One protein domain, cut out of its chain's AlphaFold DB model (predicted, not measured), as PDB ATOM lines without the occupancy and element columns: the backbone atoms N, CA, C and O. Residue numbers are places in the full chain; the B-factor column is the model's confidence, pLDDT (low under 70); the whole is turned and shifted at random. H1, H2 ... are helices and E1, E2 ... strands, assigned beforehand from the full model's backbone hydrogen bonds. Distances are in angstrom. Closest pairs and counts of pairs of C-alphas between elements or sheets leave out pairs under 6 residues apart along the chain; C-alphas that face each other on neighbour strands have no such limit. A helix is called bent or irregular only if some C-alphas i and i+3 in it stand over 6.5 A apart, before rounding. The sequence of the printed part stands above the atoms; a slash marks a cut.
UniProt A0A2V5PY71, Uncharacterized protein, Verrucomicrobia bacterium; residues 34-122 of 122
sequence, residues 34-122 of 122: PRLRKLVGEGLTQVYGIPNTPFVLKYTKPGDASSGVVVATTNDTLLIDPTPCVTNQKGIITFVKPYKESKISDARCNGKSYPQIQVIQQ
ATOM      1  N   PRO A  34     -23.339 -12.438  56.197       89.94
ATOM      2  CA  PRO A  34     -24.500 -13.134  56.756       89.94
ATOM      3  C   PRO A  34     -25.831 -12.737  56.111       89.94
ATOM      4  O   PRO A  34     -26.610 -13.606  55.705       89.94
ATOM      5  N   ARG A  35     -26.075 -11.431  55.956       91.50
ATOM      6  CA  ARG A  35     -27.299 -10.922  55.331       91.50
ATOM      7  C   ARG A  35     -27.399 -11.332  53.863       91.50
ATOM      8  O   ARG A  35     -28.457 -11.796  53.440       91.50
ATOM      9  N   LEU A  36     -26.316 -11.208  53.096       91.94
ATOM     10  CA  LEU A  36     -26.286 -11.644  51.697       91.94
ATOM     11  C   LEU A  36     -26.569 -13.140  51.558       91.94
ATOM     12  O   LEU A  36     -27.348 -13.540  50.697       91.94
ATOM     13  N   ARG A  37     -25.978 -13.975  52.419       94.25
ATOM     14  CA  ARG A  37     -26.222 -15.423  52.388       94.25
ATOM     15  C   ARG A  37     -27.684 -15.754  52.667       94.25
ATOM     16  O   ARG A  37     -28.245 -16.606  51.984       94.25
ATOM     17  N   LYS A  38     -28.318 -15.062  53.617       95.25
ATOM     18  CA  LYS A  38     -29.751 -15.227  53.874       95.25
ATOM     19  C   LYS A  38     -30.587 -14.891  52.631       95.25
ATOM     20  O   LYS A  38     -31.374 -15.729  52.202       95.25
ATOM     21  N   LEU A  39     -30.346 -13.730  52.014       96.31
ATOM     22  CA  LEU A  39     -31.061 -13.296  50.806       96.31
ATOM     23  C   LEU A  39     -30.902 -14.283  49.645       96.31
ATOM     24  O   LEU A  39     -31.864 -14.587  48.951       96.31
ATOM     25  N   VAL A  40     -29.696 -14.816  49.448       96.62
ATOM     26  CA  VAL A  40     -29.439 -15.824  48.414       96.62
ATOM     27  C   VAL A  40     -30.181 -17.125  48.702       96.62
ATOM     28  O   VAL A  40     -30.767 -17.693  47.787       96.62
ATOM     29  N   GLY A  41     -30.191 -17.601  49.949       96.56
ATOM     30  CA  GLY A  41     -30.931 -18.811  50.318       96.56
ATOM     31  C   GLY A  41     -32.440 -18.675  50.083       96.56
ATOM     32  O   GLY A  41     -33.067 -19.576  49.519       96.56
ATOM     33  N   GLU A  42     -33.009 -17.528  50.459       97.19
ATOM     34  CA  GLU A  42     -34.416 -17.188  50.214       97.19
ATOM     35  C   GLU A  42     -34.711 -17.102  48.710       97.19
ATOM     36  O   GLU A  42     -35.642 -17.741  48.224       97.19
ATOM     37  N   GLY A  43     -33.858 -16.404  47.958       97.31
ATOM     38  CA  GLY A  43     -33.963 -16.260  46.509       97.31
ATOM     39  C   GLY A  43     -33.881 -17.583  45.749       97.31
ATOM     40  O   GLY A  43     -34.709 -17.857  44.884       97.31
ATOM     41  N   LEU A  44     -32.936 -18.456  46.108       96.44
ATOM     42  CA  LEU A  44     -32.827 -19.801  45.536       96.44
ATOM     43  C   LEU A  44     -34.084 -20.633  45.804       96.44
ATOM     44  O   LEU A  44     -34.581 -21.308  44.900       96.44
ATOM     45  N   THR A  45     -34.624 -20.551  47.020       95.75
ATOM     46  CA  THR A  45     -35.871 -21.236  47.381       95.75
ATOM     47  C   THR A  45     -37.045 -20.687  46.572       95.75
ATOM     48  O   THR A  45     -37.844 -21.460  46.056       95.75
ATOM     49  N   GLN A  46     -37.129 -19.370  46.390       96.19
ATOM     50  CA  GLN A  46     -38.188 -18.727  45.613       96.19
ATOM     51  C   GLN A  46     -38.121 -19.083  44.121       96.19
ATOM     52  O   GLN A  46     -39.142 -19.399  43.510       96.19
ATOM     53  N   VAL A  47     -36.931 -19.049  43.520       95.25
ATOM     54  CA  VAL A  47     -36.745 -19.299  42.084       95.25
ATOM     55  C   VAL A  47     -36.913 -20.786  41.758       95.25
ATOM     56  O   VAL A  47     -37.591 -21.141  40.782       95.25
ATOM     57  N   TYR A  48     -36.320 -21.671  42.565       93.25
ATOM     58  CA  TYR A  48     -36.212 -23.101  42.252       93.25
ATOM     59  C   TYR A  48     -37.137 -24.007  43.069       93.25
ATOM     60  O   TYR A  48     -37.367 -25.138  42.657       93.25
ATOM     61  N   GLY A  49     -37.701 -23.533  44.182       91.56
ATOM     62  CA  GLY A  49     -38.566 -24.328  45.063       91.56
ATOM     63  C   GLY A  49     -37.818 -25.318  45.961       91.56
ATOM     64  O   GLY A  49     -38.454 -26.166  46.580       91.56
ATOM     65  N   ILE A  50     -36.483 -25.241  46.028       86.38
ATOM     66  CA  ILE A  50     -35.644 -26.169  46.798       86.38
ATOM     67  C   ILE A  50     -35.067 -25.434  48.019       86.38
ATOM     68  O   ILE A  50     -34.167 -24.600  47.854       86.38
ATOM     69  N   PRO A  51     -35.552 -25.724  49.240       88.75
ATOM     70  CA  PRO A  51     -35.045 -25.089  50.449       88.75
ATOM     71  C   PRO A  51     -33.620 -25.554  50.767       88.75
ATOM     72  O   PRO A  51     -33.215 -26.653  50.397       88.75
ATOM     73  N   ASN A  52     -32.870 -24.726  51.500       88.88
ATOM     74  CA  ASN A  52     -31.531 -25.051  52.017       88.88
ATOM     75  C   ASN A  52     -30.520 -25.507  50.946       88.88
ATOM     76  O   ASN A  52     -29.590 -26.253  51.250       88.88
ATOM     77  N   THR A  53     -30.687 -25.057  49.699       92.06
ATOM     78  CA  THR A  53     -29.757 -25.368  48.606       92.06
ATOM     79  C   THR A  53     -28.343 -24.899  48.982       92.06
ATOM     80  O   THR A  53     -28.166 -23.707  49.240       92.06
ATOM     81  N   PRO A  54     -27.320 -25.775  49.010       94.38
ATOM     82  CA  PRO A  54     -25.952 -25.365  49.306       94.38
ATOM     83  C   PRO A  54     -25.413 -24.411  48.240       94.38
ATOM     84  O   PRO A  54     -25.544 -24.660  47.039       94.38
ATOM     85  N   PHE A  55     -24.752 -23.335  48.666       95.94
ATOM     86  CA  PHE A  55     -24.165 -22.377  47.736       95.94
ATOM     87  C   PHE A  55     -22.887 -21.721  48.259       95.94
ATOM     88  O   PHE A  55     -22.642 -21.608  49.465       95.94
ATOM     89  N   VAL A  56     -22.091 -21.237  47.309       96.00
ATOM     90  CA  VAL A  56     -20.914 -20.396  47.542       96.00
ATOM     91  C   VAL A  56     -21.074 -19.072  46.806       96.00
ATOM     92  O   VAL A  56     -21.604 -19.041  45.698       96.00
ATOM     93  N   LEU A  57     -20.618 -17.984  47.425       95.88
ATOM     94  CA  LEU A  57     -20.560 -16.669  46.789       95.88
ATOM     95  C   LEU A  57     -19.224 -16.521  46.057       95.88
ATOM     96  O   LEU A  57     -18.176 -16.873  46.601       95.88
ATOM     97  N   LYS A  58     -19.263 -15.987  44.839       96.38
ATOM     98  CA  LYS A  58     -18.095 -15.622  44.035       96.38
ATOM     99  C   LYS A  58     -18.215 -14.154  43.657       96.38
ATOM    100  O   LYS A  58     -19.227 -13.760  43.092       96.38
ATOM    101  N   TYR A  59     -17.199 -13.361  43.963       95.69
ATOM    102  CA  TYR A  59     -17.189 -11.926  43.685       95.69
ATOM    103  C   TYR A  59     -16.465 -11.642  42.375       95.69
ATOM    104  O   TYR A  59     -15.420 -12.241  42.108       95.69
ATOM    105  N   THR A  60     -17.022 -10.737  41.582       97.69
ATOM    106  CA  THR A  60     -16.462 -10.311  40.299       97.69
ATOM    107  C   THR A  60     -15.450  -9.181  40.453       97.69
ATOM    108  O   THR A  60     -15.416  -8.466  41.456       97.69
ATOM    109  N   LYS A  61     -14.620  -9.017  39.428       97.31
ATOM    110  CA  LYS A  61     -13.681  -7.911  39.225       97.31
ATOM    111  C   LYS A  61     -14.068  -7.118  37.973       97.31
ATOM    112  O   LYS A  61     -14.748  -7.674  37.111       97.31
ATOM    113  N   PRO A  62     -13.648  -5.846  37.843       97.94
ATOM    114  CA  PRO A  62     -13.869  -5.061  36.628       97.94
ATOM    115  C   PRO A  62     -13.497  -5.835  35.358       97.94
ATOM    116  O   PRO A  62     -12.411  -6.408  35.275       97.94
ATOM    117  N   GLY A  63     -14.412  -5.865  34.388       97.44
ATOM    118  CA  GLY A  63     -14.284  -6.625  33.143       97.44
ATOM    119  C   GLY A  63     -14.845  -8.051  33.183       97.44
ATOM    120  O   GLY A  63     -15.091  -8.616  32.117       97.44
ATOM    121  N   ASP A  64     -15.105  -8.625  34.362       98.31
ATOM    122  CA  ASP A  64     -15.736  -9.942  34.462       98.31
ATOM    123  C   ASP A  64     -17.156  -9.907  33.885       98.31
ATOM    124  O   ASP A  64     -17.935  -8.983  34.139       98.31
ATOM    125  N   ALA A  65     -17.517 -10.960  33.155       98.19
ATOM    126  CA  ALA A  65     -18.848 -11.137  32.597       98.19
ATOM    127  C   ALA A  65     -19.428 -12.494  32.998       98.19
ATOM    128  O   ALA A  65     -18.737 -13.514  32.993       98.19
ATOM    129  N   SER A  66     -20.715 -12.520  33.329       98.44
ATOM    130  CA  SER A  66     -21.440 -13.763  33.573       98.44
ATOM    131  C   SER A  66     -22.904 -13.615  33.193       98.44
ATOM    132  O   SER A  66     -23.448 -12.511  33.194       98.44
ATOM    133  N   SER A  67     -23.540 -14.736  32.878       98.31
ATOM    134  CA  SER A  67     -24.966 -14.795  32.586       98.31
ATOM    135  C   SER A  67     -25.639 -15.763  33.535       98.31
ATOM    136  O   SER A  67     -25.059 -16.788  33.890       98.31
ATOM    137  N   GLY A  68     -26.863 -15.455  33.944       98.00
ATOM    138  CA  GLY A  68     -27.551 -16.264  34.934       98.00
ATOM    139  C   GLY A  68     -28.925 -15.742  35.304       98.00
ATOM    140  O   GLY A  68     -29.401 -14.726  34.794       98.00
ATOM    141  N   VAL A  69     -29.562 -16.484  36.198       98.12
ATOM    142  CA  VAL A  69     -30.868 -16.153  36.765       98.12
ATOM    143  C   VAL A  69     -30.652 -15.300  38.001       98.12
ATOM    144  O   VAL A  69     -29.842 -15.653  38.857       98.12
ATOM    145  N   VAL A  70     -31.379 -14.194  38.117       98.31
ATOM    146  CA  VAL A  70     -31.315 -13.343  39.310       98.31
ATOM    147  C   VAL A  70     -31.876 -14.102  40.506       98.31
ATOM    148  O   VAL A  70     -33.021 -14.549  40.476       98.31
ATOM    149  N   VAL A  71     -31.067 -14.232  41.557       97.88
ATOM    150  CA  VAL A  71     -31.487 -14.850  42.824       97.88
ATOM    151  C   VAL A  71     -31.691 -13.809  43.915       97.88
ATOM    152  O   VAL A  71     -32.573 -13.971  44.746       97.88
ATOM    153  N   ALA A  72     -30.921 -12.722  43.913       97.69
ATOM    154  CA  ALA A  72     -31.104 -11.632  44.860       97.69
ATOM    155  C   ALA A  72     -30.554 -10.318  44.301       97.69
ATOM    156  O   ALA A  72     -29.570 -10.301  43.558       97.69
ATOM    157  N   THR A  73     -31.156  -9.215  44.737       96.81
ATOM    158  CA  THR A  73     -30.717  -7.856  44.419       96.81
ATOM    159  C   THR A  73     -30.761  -7.015  45.689       96.81
ATOM    160  O   THR A  73     -31.703  -7.110  46.475       96.81
ATOM    161  N   THR A  74     -29.737  -6.194  45.903       94.94
ATOM    162  CA  THR A  74     -29.703  -5.163  46.947       94.94
ATOM    163  C   THR A  74     -29.525  -3.785  46.304       94.94
ATOM    164  O   THR A  74     -29.532  -3.657  45.080       94.94
ATOM    165  N   ASN A  75     -29.347  -2.741  47.116       93.44
ATOM    166  CA  ASN A  75     -29.060  -1.405  46.596       93.44
ATOM    167  C   ASN A  75     -27.754  -1.360  45.789       93.44
ATOM    168  O   ASN A  75     -27.698  -0.639  44.794       93.44
ATOM    169  N   ASP A  76     -26.758  -2.165  46.169       93.50
ATOM    170  CA  ASP A  76     -25.399  -2.086  45.623       93.50
ATOM    171  C   ASP A  76     -24.941  -3.372  44.935       93.50
ATOM    172  O   ASP A  76     -23.930  -3.359  44.240       93.50
ATOM    173  N   THR A  77     -25.664  -4.482  45.106       95.88
ATOM    174  CA  THR A  77     -25.225  -5.793  44.616       95.88
ATOM    175  C   THR A  77     -26.300  -6.529  43.835       95.88
ATOM    176  O   THR A  77     -27.459  -6.572  44.250       95.88
ATOM    177  N   LEU A  78     -25.882  -7.219  42.781       98.06
ATOM    178  CA  LEU A  78     -26.691  -8.154  42.010       98.06
ATOM    179  C   LEU A  78     -26.096  -9.556  42.129       98.06
ATOM    180  O   LEU A  78     -24.894  -9.741  41.943       98.06
ATOM    181  N   LEU A  79     -26.934 -10.538  42.448       98.12
ATOM    182  CA  LEU A  79     -26.522 -11.918  42.655       98.12
ATOM    183  C   LEU A  79     -27.256 -12.820  41.669       98.12
ATOM    184  O   LEU A  79     -28.490 -12.855  41.655       98.12
ATOM    185  N   ILE A  80     -26.495 -13.556  40.859       98.56
ATOM    186  CA  ILE A  80     -27.038 -14.446  39.828       98.56
ATOM    187  C   ILE A  80     -26.548 -15.886  40.003       98.56
ATOM    188  O   ILE A  80     -25.402 -16.127  40.385       98.56
ATOM    189  N   ASP A  81     -27.414 -16.849  39.689       98.00
ATOM    190  CA  ASP A  81     -27.048 -18.253  39.501       98.00
ATOM    191  C   ASP A  81     -26.807 -18.527  38.004       98.00
ATOM    192  O   ASP A  81     -27.757 -18.498  37.212       98.00
ATOM    193  N   PRO A  82     -25.561 -18.812  37.589       97.44
ATOM    194  CA  PRO A  82     -25.235 -19.132  36.202       97.44
ATOM    195  C   PRO A  82     -25.672 -20.549  35.800       97.44
ATOM    196  O   PRO A  82     -25.680 -20.891  34.620       97.44
ATOM    197  N   THR A  83     -26.043 -21.391  36.769       95.62
ATOM    198  CA  THR A  83     -26.316 -22.822  36.589       95.62
ATOM    199  C   THR A  83     -27.707 -23.217  37.104       95.62
ATOM    200  O   THR A  83     -27.824 -24.056  38.006       95.62
ATOM    201  N   PRO A  84     -28.802 -22.692  36.519       92.56
ATOM    202  CA  PRO A  84     -30.155 -22.937  37.026       92.56
ATOM    203  C   PRO A  84     -30.531 -24.425  37.095       92.56
ATOM    204  O   PRO A  84     -31.309 -24.813  37.963       92.56
ATOM    205  N   CYS A  85     -29.941 -25.273  36.245       91.06
ATOM    206  CA  CYS A  85     -30.260 -26.702  36.180       91.06
ATOM    207  C   CYS A  85     -29.480 -27.581  37.179       91.06
ATOM    208  O   CYS A  85     -29.835 -28.739  37.374       91.06
ATOM    209  N   VAL A  86     -28.418 -27.061  37.803       89.75
ATOM    210  CA  VAL A  86     -27.580 -27.805  38.760       89.75
ATOM    211  C   VAL A  86     -28.185 -27.681  40.157       89.75
ATOM    212  O   VAL A  86     -28.417 -26.566  40.597       89.75
ATOM    213  N   THR A  87     -28.454 -28.773  40.875       81.75
ATOM    214  CA  THR A  87     -29.204 -28.732  42.156       81.75
ATOM    215  C   THR A  87     -28.386 -29.083  43.400       81.75
ATOM    216  O   THR A  87     -28.826 -28.811  44.512       81.75
ATOM    217  N   ASN A  88     -27.196 -29.663  43.244       86.50
ATOM    218  CA  ASN A  88     -26.355 -30.148  44.343       86.50
ATOM    219  C   ASN A  88     -25.545 -29.036  45.036       86.50
ATOM    220  O   ASN A  88     -25.484 -28.999  46.262       86.50
ATOM    221  N   GLN A  89     -24.923 -28.134  44.272       92.44
ATOM    222  CA  GLN A  89     -24.204 -26.977  44.814       92.44
ATOM    223  C   GLN A  89     -24.226 -25.816  43.820       92.44
ATOM    224  O   GLN A  89     -23.817 -25.966  42.669       92.44
ATOM    225  N   LYS A  90     -24.666 -24.641  44.274       95.06
ATOM    226  CA  LYS A  90     -24.751 -23.431  43.447       95.06
ATOM    227  C   LYS A  90     -23.518 -22.543  43.611       95.06
ATOM    228  O   LYS A  90     -23.027 -22.331  44.721       95.06
ATOM    229  N   GLY A  91     -23.036 -21.981  42.506       96.38
ATOM    230  CA  GLY A  91     -22.002 -20.946  42.503       96.38
ATOM    231  C   GLY A  91     -22.612 -19.593  42.174       96.38
ATOM    232  O   GLY A  91     -22.805 -19.295  41.004       96.38
ATOM    233  N   ILE A  92     -22.904 -18.783  43.186       97.94
ATOM    234  CA  ILE A  92     -23.613 -17.514  43.010       97.94
ATOM    235  C   ILE A  92     -22.617 -16.410  42.695       97.94
ATOM    236  O   ILE A  92     -21.730 -16.118  43.501       97.94
ATOM    237  N   ILE A  93     -22.764 -15.803  41.522       98.25
ATOM    238  CA  ILE A  93     -21.906 -14.710  41.072       98.25
ATOM    239  C   ILE A  93     -22.464 -13.402  41.624       98.25
ATOM    240  O   ILE A  93     -23.643 -13.104  41.456       98.25
ATOM    241  N   THR A  94     -21.612 -12.648  42.309       98.00
ATOM    242  CA  THR A  94     -21.937 -11.392  42.984       98.00
ATOM    243  C   THR A  94     -21.271 -10.246  42.244       98.00
ATOM    244  O   THR A  94     -20.045 -10.144  42.256       98.00
ATOM    245  N   PHE A  95     -22.091  -9.384  41.655       97.81
ATOM    246  CA  PHE A  95     -21.692  -8.129  41.033       97.81
ATOM    247  C   PHE A  95     -21.960  -6.982  41.994       97.81
ATOM    248  O   PHE A  95     -23.029  -6.926  42.605       97.81
ATOM    249  N   VAL A  96     -21.012  -6.057  42.118       96.44
ATOM    250  CA  VAL A  96     -21.165  -4.835  42.919       96.44
ATOM    251  C   VAL A  96     -21.230  -3.658  41.959       96.44
ATOM    252  O   VAL A  96     -20.482  -3.613  40.983       96.44
ATOM    253  N   LYS A  97     -22.143  -2.713  42.185       96.25
ATOM    254  CA  LYS A  97     -22.251  -1.521  41.342       96.25
ATOM    255  C   LYS A  97     -20.902  -0.779  41.284       96.25
ATOM    256  O   LYS A  97     -20.231  -0.674  42.309       96.25
ATOM    257  N   PRO A  98     -20.540  -0.200  40.128       97.50
ATOM    258  CA  PRO A  98     -21.298  -0.199  38.875       97.50
ATOM    259  C   PRO A  98     -21.148  -1.505  38.071       97.50
ATOM    260  O   PRO A  98     -20.072  -2.075  37.967       97.50
ATOM    261  N   TYR A  99     -22.229  -1.949  37.435       97.94
ATOM    262  CA  TYR A  99     -22.235  -3.052  36.466       97.94
ATOM    263  C   TYR A  99     -23.219  -2.719  35.331       97.94
ATOM    264  O   TYR A  99     -24.069  -1.837  35.478       97.94
ATOM    265  N   LYS A 100     -23.122  -3.412  34.193       98.38
ATOM    266  CA  LYS A 100     -24.091  -3.322  33.085       98.38
ATOM    267  C   LYS A 100     -24.878  -4.618  32.978       98.38
ATOM    268  O   LYS A 100     -24.267  -5.679  32.976       98.38
ATOM    269  N   GLU A 101     -26.198  -4.519  32.846       97.88
ATOM    270  CA  GLU A 101     -27.104  -5.656  32.655       97.88
ATOM    271  C   GLU A 101     -27.708  -5.635  31.242       97.88
ATOM    272  O   GLU A 101     -28.059  -4.573  30.721       97.88
ATOM    273  N   SER A 102     -27.891  -6.806  30.641       98.31
ATOM    274  CA  SER A 102     -28.673  -6.993  29.419       98.31
ATOM    275  C   SER A 102     -29.551  -8.237  29.542       98.31
ATOM    276  O   SER A 102     -29.156  -9.249  30.119       98.31
ATOM    277  N   LYS A 103     -30.775  -8.174  29.011       97.38
ATOM    278  CA  LYS A 103     -31.649  -9.352  28.944       97.38
ATOM    279  C   LYS A 103     -31.163 -10.280  27.840       97.38
ATOM    280  O   LYS A 103     -30.842  -9.817  26.747       97.38
ATOM    281  N   ILE A 104     -31.169 -11.577  28.119       96.88
ATOM    282  CA  ILE A 104     -30.863 -12.623  27.143       96.88
ATOM    283  C   ILE A 104     -31.985 -13.670  27.138       96.88
ATOM    284  O   ILE A 104     -32.991 -13.520  27.831       96.88
ATOM    285  N   SER A 105     -31.845 -14.714  26.322       95.44
ATOM    286  CA  SER A 105     -32.815 -15.809  26.261       95.44
ATOM    287  C   SER A 105     -32.903 -16.591  27.571       95.44
ATOM    288  O   SER A 105     -31.896 -16.793  28.245       95.44
ATOM    289  N   ASP A 106     -34.085 -17.120  27.870       96.50
ATOM    290  CA  ASP A 106     -34.309 -17.982  29.028       96.50
ATOM    291  C   ASP A 106     -33.480 -19.277  28.989       96.50
ATOM    292  O   ASP A 106     -33.339 -19.923  27.945       96.50
ATOM    293  N   ALA A 107     -33.043 -19.731  30.164       94.12
ATOM    294  CA  ALA A 107     -32.575 -21.099  30.356       94.12
ATOM    295  C   ALA A 107     -33.757 -22.035  30.606       94.12
ATOM    296  O   ALA A 107     -34.664 -21.716  31.371       94.12
ATOM    297  N   ARG A 108     -33.727 -23.232  30.015       95.00
ATOM    298  CA  ARG A 108     -34.753 -24.259  30.233       95.00
ATOM    299  C   ARG A 108     -34.169 -25.446  30.984       95.00
ATOM    300  O   ARG A 108     -33.220 -26.060  30.509       95.00
ATOM    301  N   CYS A 109     -34.770 -25.799  32.117       90.62
ATOM    302  CA  CYS A 109     -34.416 -26.996  32.883       90.62
ATOM    303  C   CYS A 109     -35.688 -27.771  33.220       90.62
ATOM    304  O   CYS A 109     -36.613 -27.198  33.793       90.62
ATOM    305  N   ASN A 110     -35.737 -29.068  32.901       88.12
ATOM    306  CA  ASN A 110     -36.857 -29.961  33.238       88.12
ATOM    307  C   ASN A 110     -38.241 -29.379  32.875       88.12
ATOM    308  O   ASN A 110     -39.176 -29.433  33.667       88.12
ATOM    309  N   GLY A 111     -38.352 -28.751  31.700       89.12
ATOM    310  CA  GLY A 111     -39.598 -28.131  31.227       89.12
ATOM    311  C   GLY A 111     -39.935 -26.767  31.843       89.12
ATOM    312  O   GLY A 111     -40.875 -26.122  31.388       89.12
ATOM    313  N   LYS A 112     -39.160 -26.282  32.822       93.81
ATOM    314  CA  LYS A 112     -39.305 -24.941  33.402       93.81
ATOM    315  C   LYS A 112     -38.367 -23.946  32.717       93.81
ATOM    316  O   LYS A 112     -37.198 -24.254  32.484       93.81
ATOM    317  N   SER A 113     -38.891 -22.763  32.404       96.50
ATOM    318  CA  SER A 113     -38.138 -21.637  31.835       96.50
ATOM    319  C   SER A 113     -37.675 -20.696  32.946       96.50
ATOM    320  O   SER A 113     -38.444 -20.404  33.864       96.50
ATOM    321  N   TYR A 114     -36.438 -20.217  32.858       96.56
ATOM    322  CA  TYR A 114     -35.837 -19.271  33.789       96.56
ATOM    323  C   TYR A 114     -35.282 -18.072  33.016       96.56
ATOM    324  O   TYR A 114     -34.310 -18.247  32.273       96.56
ATOM    325  N   PRO A 115     -35.847 -16.866  33.195       97.25
ATOM    326  CA  PRO A 115     -35.326 -15.657  32.572       97.25
ATOM    327  C   PRO A 115     -33.870 -15.422  32.959       97.25
ATOM    328  O   PRO A 115     -33.517 -15.497  34.140       97.25
ATOM    329  N   GLN A 116     -33.035 -15.132  31.966       98.00
ATOM    330  CA  GLN A 116     -31.623 -14.854  32.187       98.00
ATOM    331  C   GLN A 116     -31.259 -13.424  31.810       98.00
ATOM    332  O   GLN A 116     -31.822 -12.807  30.901       98.00
ATOM    333  N   ILE A 117     -30.250 -12.927  32.511       98.50
ATOM    334  CA  ILE A 117     -29.545 -11.701  32.172       98.50
ATOM    335  C   ILE A 117     -28.070 -12.019  31.953       98.50
ATOM    336  O   ILE A 117     -27.542 -12.967  32.535       98.50
ATOM    337  N   GLN A 118     -27.411 -11.216  31.128       98.56
ATOM    338  CA  GLN A 118     -25.961 -11.098  31.093       98.56
ATOM    339  C   GLN A 118     -25.560  -9.848  31.872       98.56
ATOM    340  O   GLN A 118     -26.201  -8.802  31.766       98.56
ATOM    341  N   VAL A 119     -24.494  -9.960  32.656       98.62
ATOM    342  CA  VAL A 119     -23.969  -8.879  33.483       98.62
ATOM    343  C   VAL A 119     -22.476  -8.742  33.238       98.62
ATOM    344  O   VAL A 119     -21.758  -9.742  33.204       98.62
ATOM    345  N   ILE A 120     -22.015  -7.503  33.069       98.50
ATOM    346  CA  ILE A 120     -20.599  -7.157  32.924       98.50
ATOM    347  C   ILE A 120     -20.223  -6.199  34.051       98.50
ATOM    348  O   ILE A 120     -20.751  -5.082  34.130       98.50
ATOM    349  N   GLN A 121     -19.296  -6.625  34.904       98.50
ATOM    350  CA  GLN A 121     -18.726  -5.796  35.957       98.50
ATOM    351  C   GLN A 121     -17.968  -4.628  35.317       98.50
ATOM    352  O   GLN A 121     -17.112  -4.847  34.457       98.50
ATOM    353  N   GLN A 122     -18.323  -3.393  35.687       96.38
ATOM    354  CA  GLN A 122     -17.588  -2.200  35.247       96.38
ATOM    355  C   GLN A 122     -16.400  -1.934  36.170       96.38
ATOM    356  O   GLN A 122     -16.463  -2.357  37.350       96.38
TER     357      GLN A 122
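What this domain is: This is residues 34 to 122 of the 122 residues of an uncharacterized protein of Verrucomicrobia bacterium (UniProt A0A2V5PY71). One strongly twisted sheet folds back on itself into two leaves, E1, E4 and E3 facing the long hairpin of E5 and E6, with the bent strand E2 as hinge. Helix H1 packs on E2. The printed part has 89 residues, with one named helix and six named strands in the order H1 E1 E2 E3 E4 E5 E6; the mixed sheet runs E1 E4 E3 E2 E6 E5. The class is mixed, helices and strands; the whole is compact, with a radius of gyration of the C-alphas of 12.2 A and spans of 33 by 32 by 19 A.

How they stand to each other: Start at H1, residues 34 to 48, where every O i to N i+4 pair is within hydrogen-bond range. It is on the sheet; its closest C-alphas to E2, residues 65 to 73, are those of Gly 43 and Val 71, 4.7 A. Next, edge strand E1, residues 55 to 59, is parallel to E4, residues 90 to 96, with N 58 and O 92 at 2.8 A. E2 bends by 93 degrees at residue 69: residues 65 to 68 pair antiparallel with E6, residues 112 to 121, N 66 and O 119 at 3.0 A, and residues 69 to 73 with E3, residues 77 to 81, N 71 and O 79 at 2.9 A. E2, E3 and E4 form a meander, each the antiparallel neighbour of the one before; N 80 and O 93 are 2.9 A apart. Edge strand E5, residues 99 to 109, forms a hairpin with E6, N 102 and O 118 at 2.8 A.

Where its parts are: Find C-alpha 34 at (-24.500, -13.134, 56.756); H1 runs 21.1 A from there. E5 spans 27.1 A; E6 spans 28.2 A, ending at C-alpha 121, (-18.726, -5.796, 35.957).

The domain as a whole: The farthest C-alphas, of Pro 62 and Gly 111, are 35.0 A apart. The printed part has no cut and no long link, and no printed residue is under 70 in pLDDT.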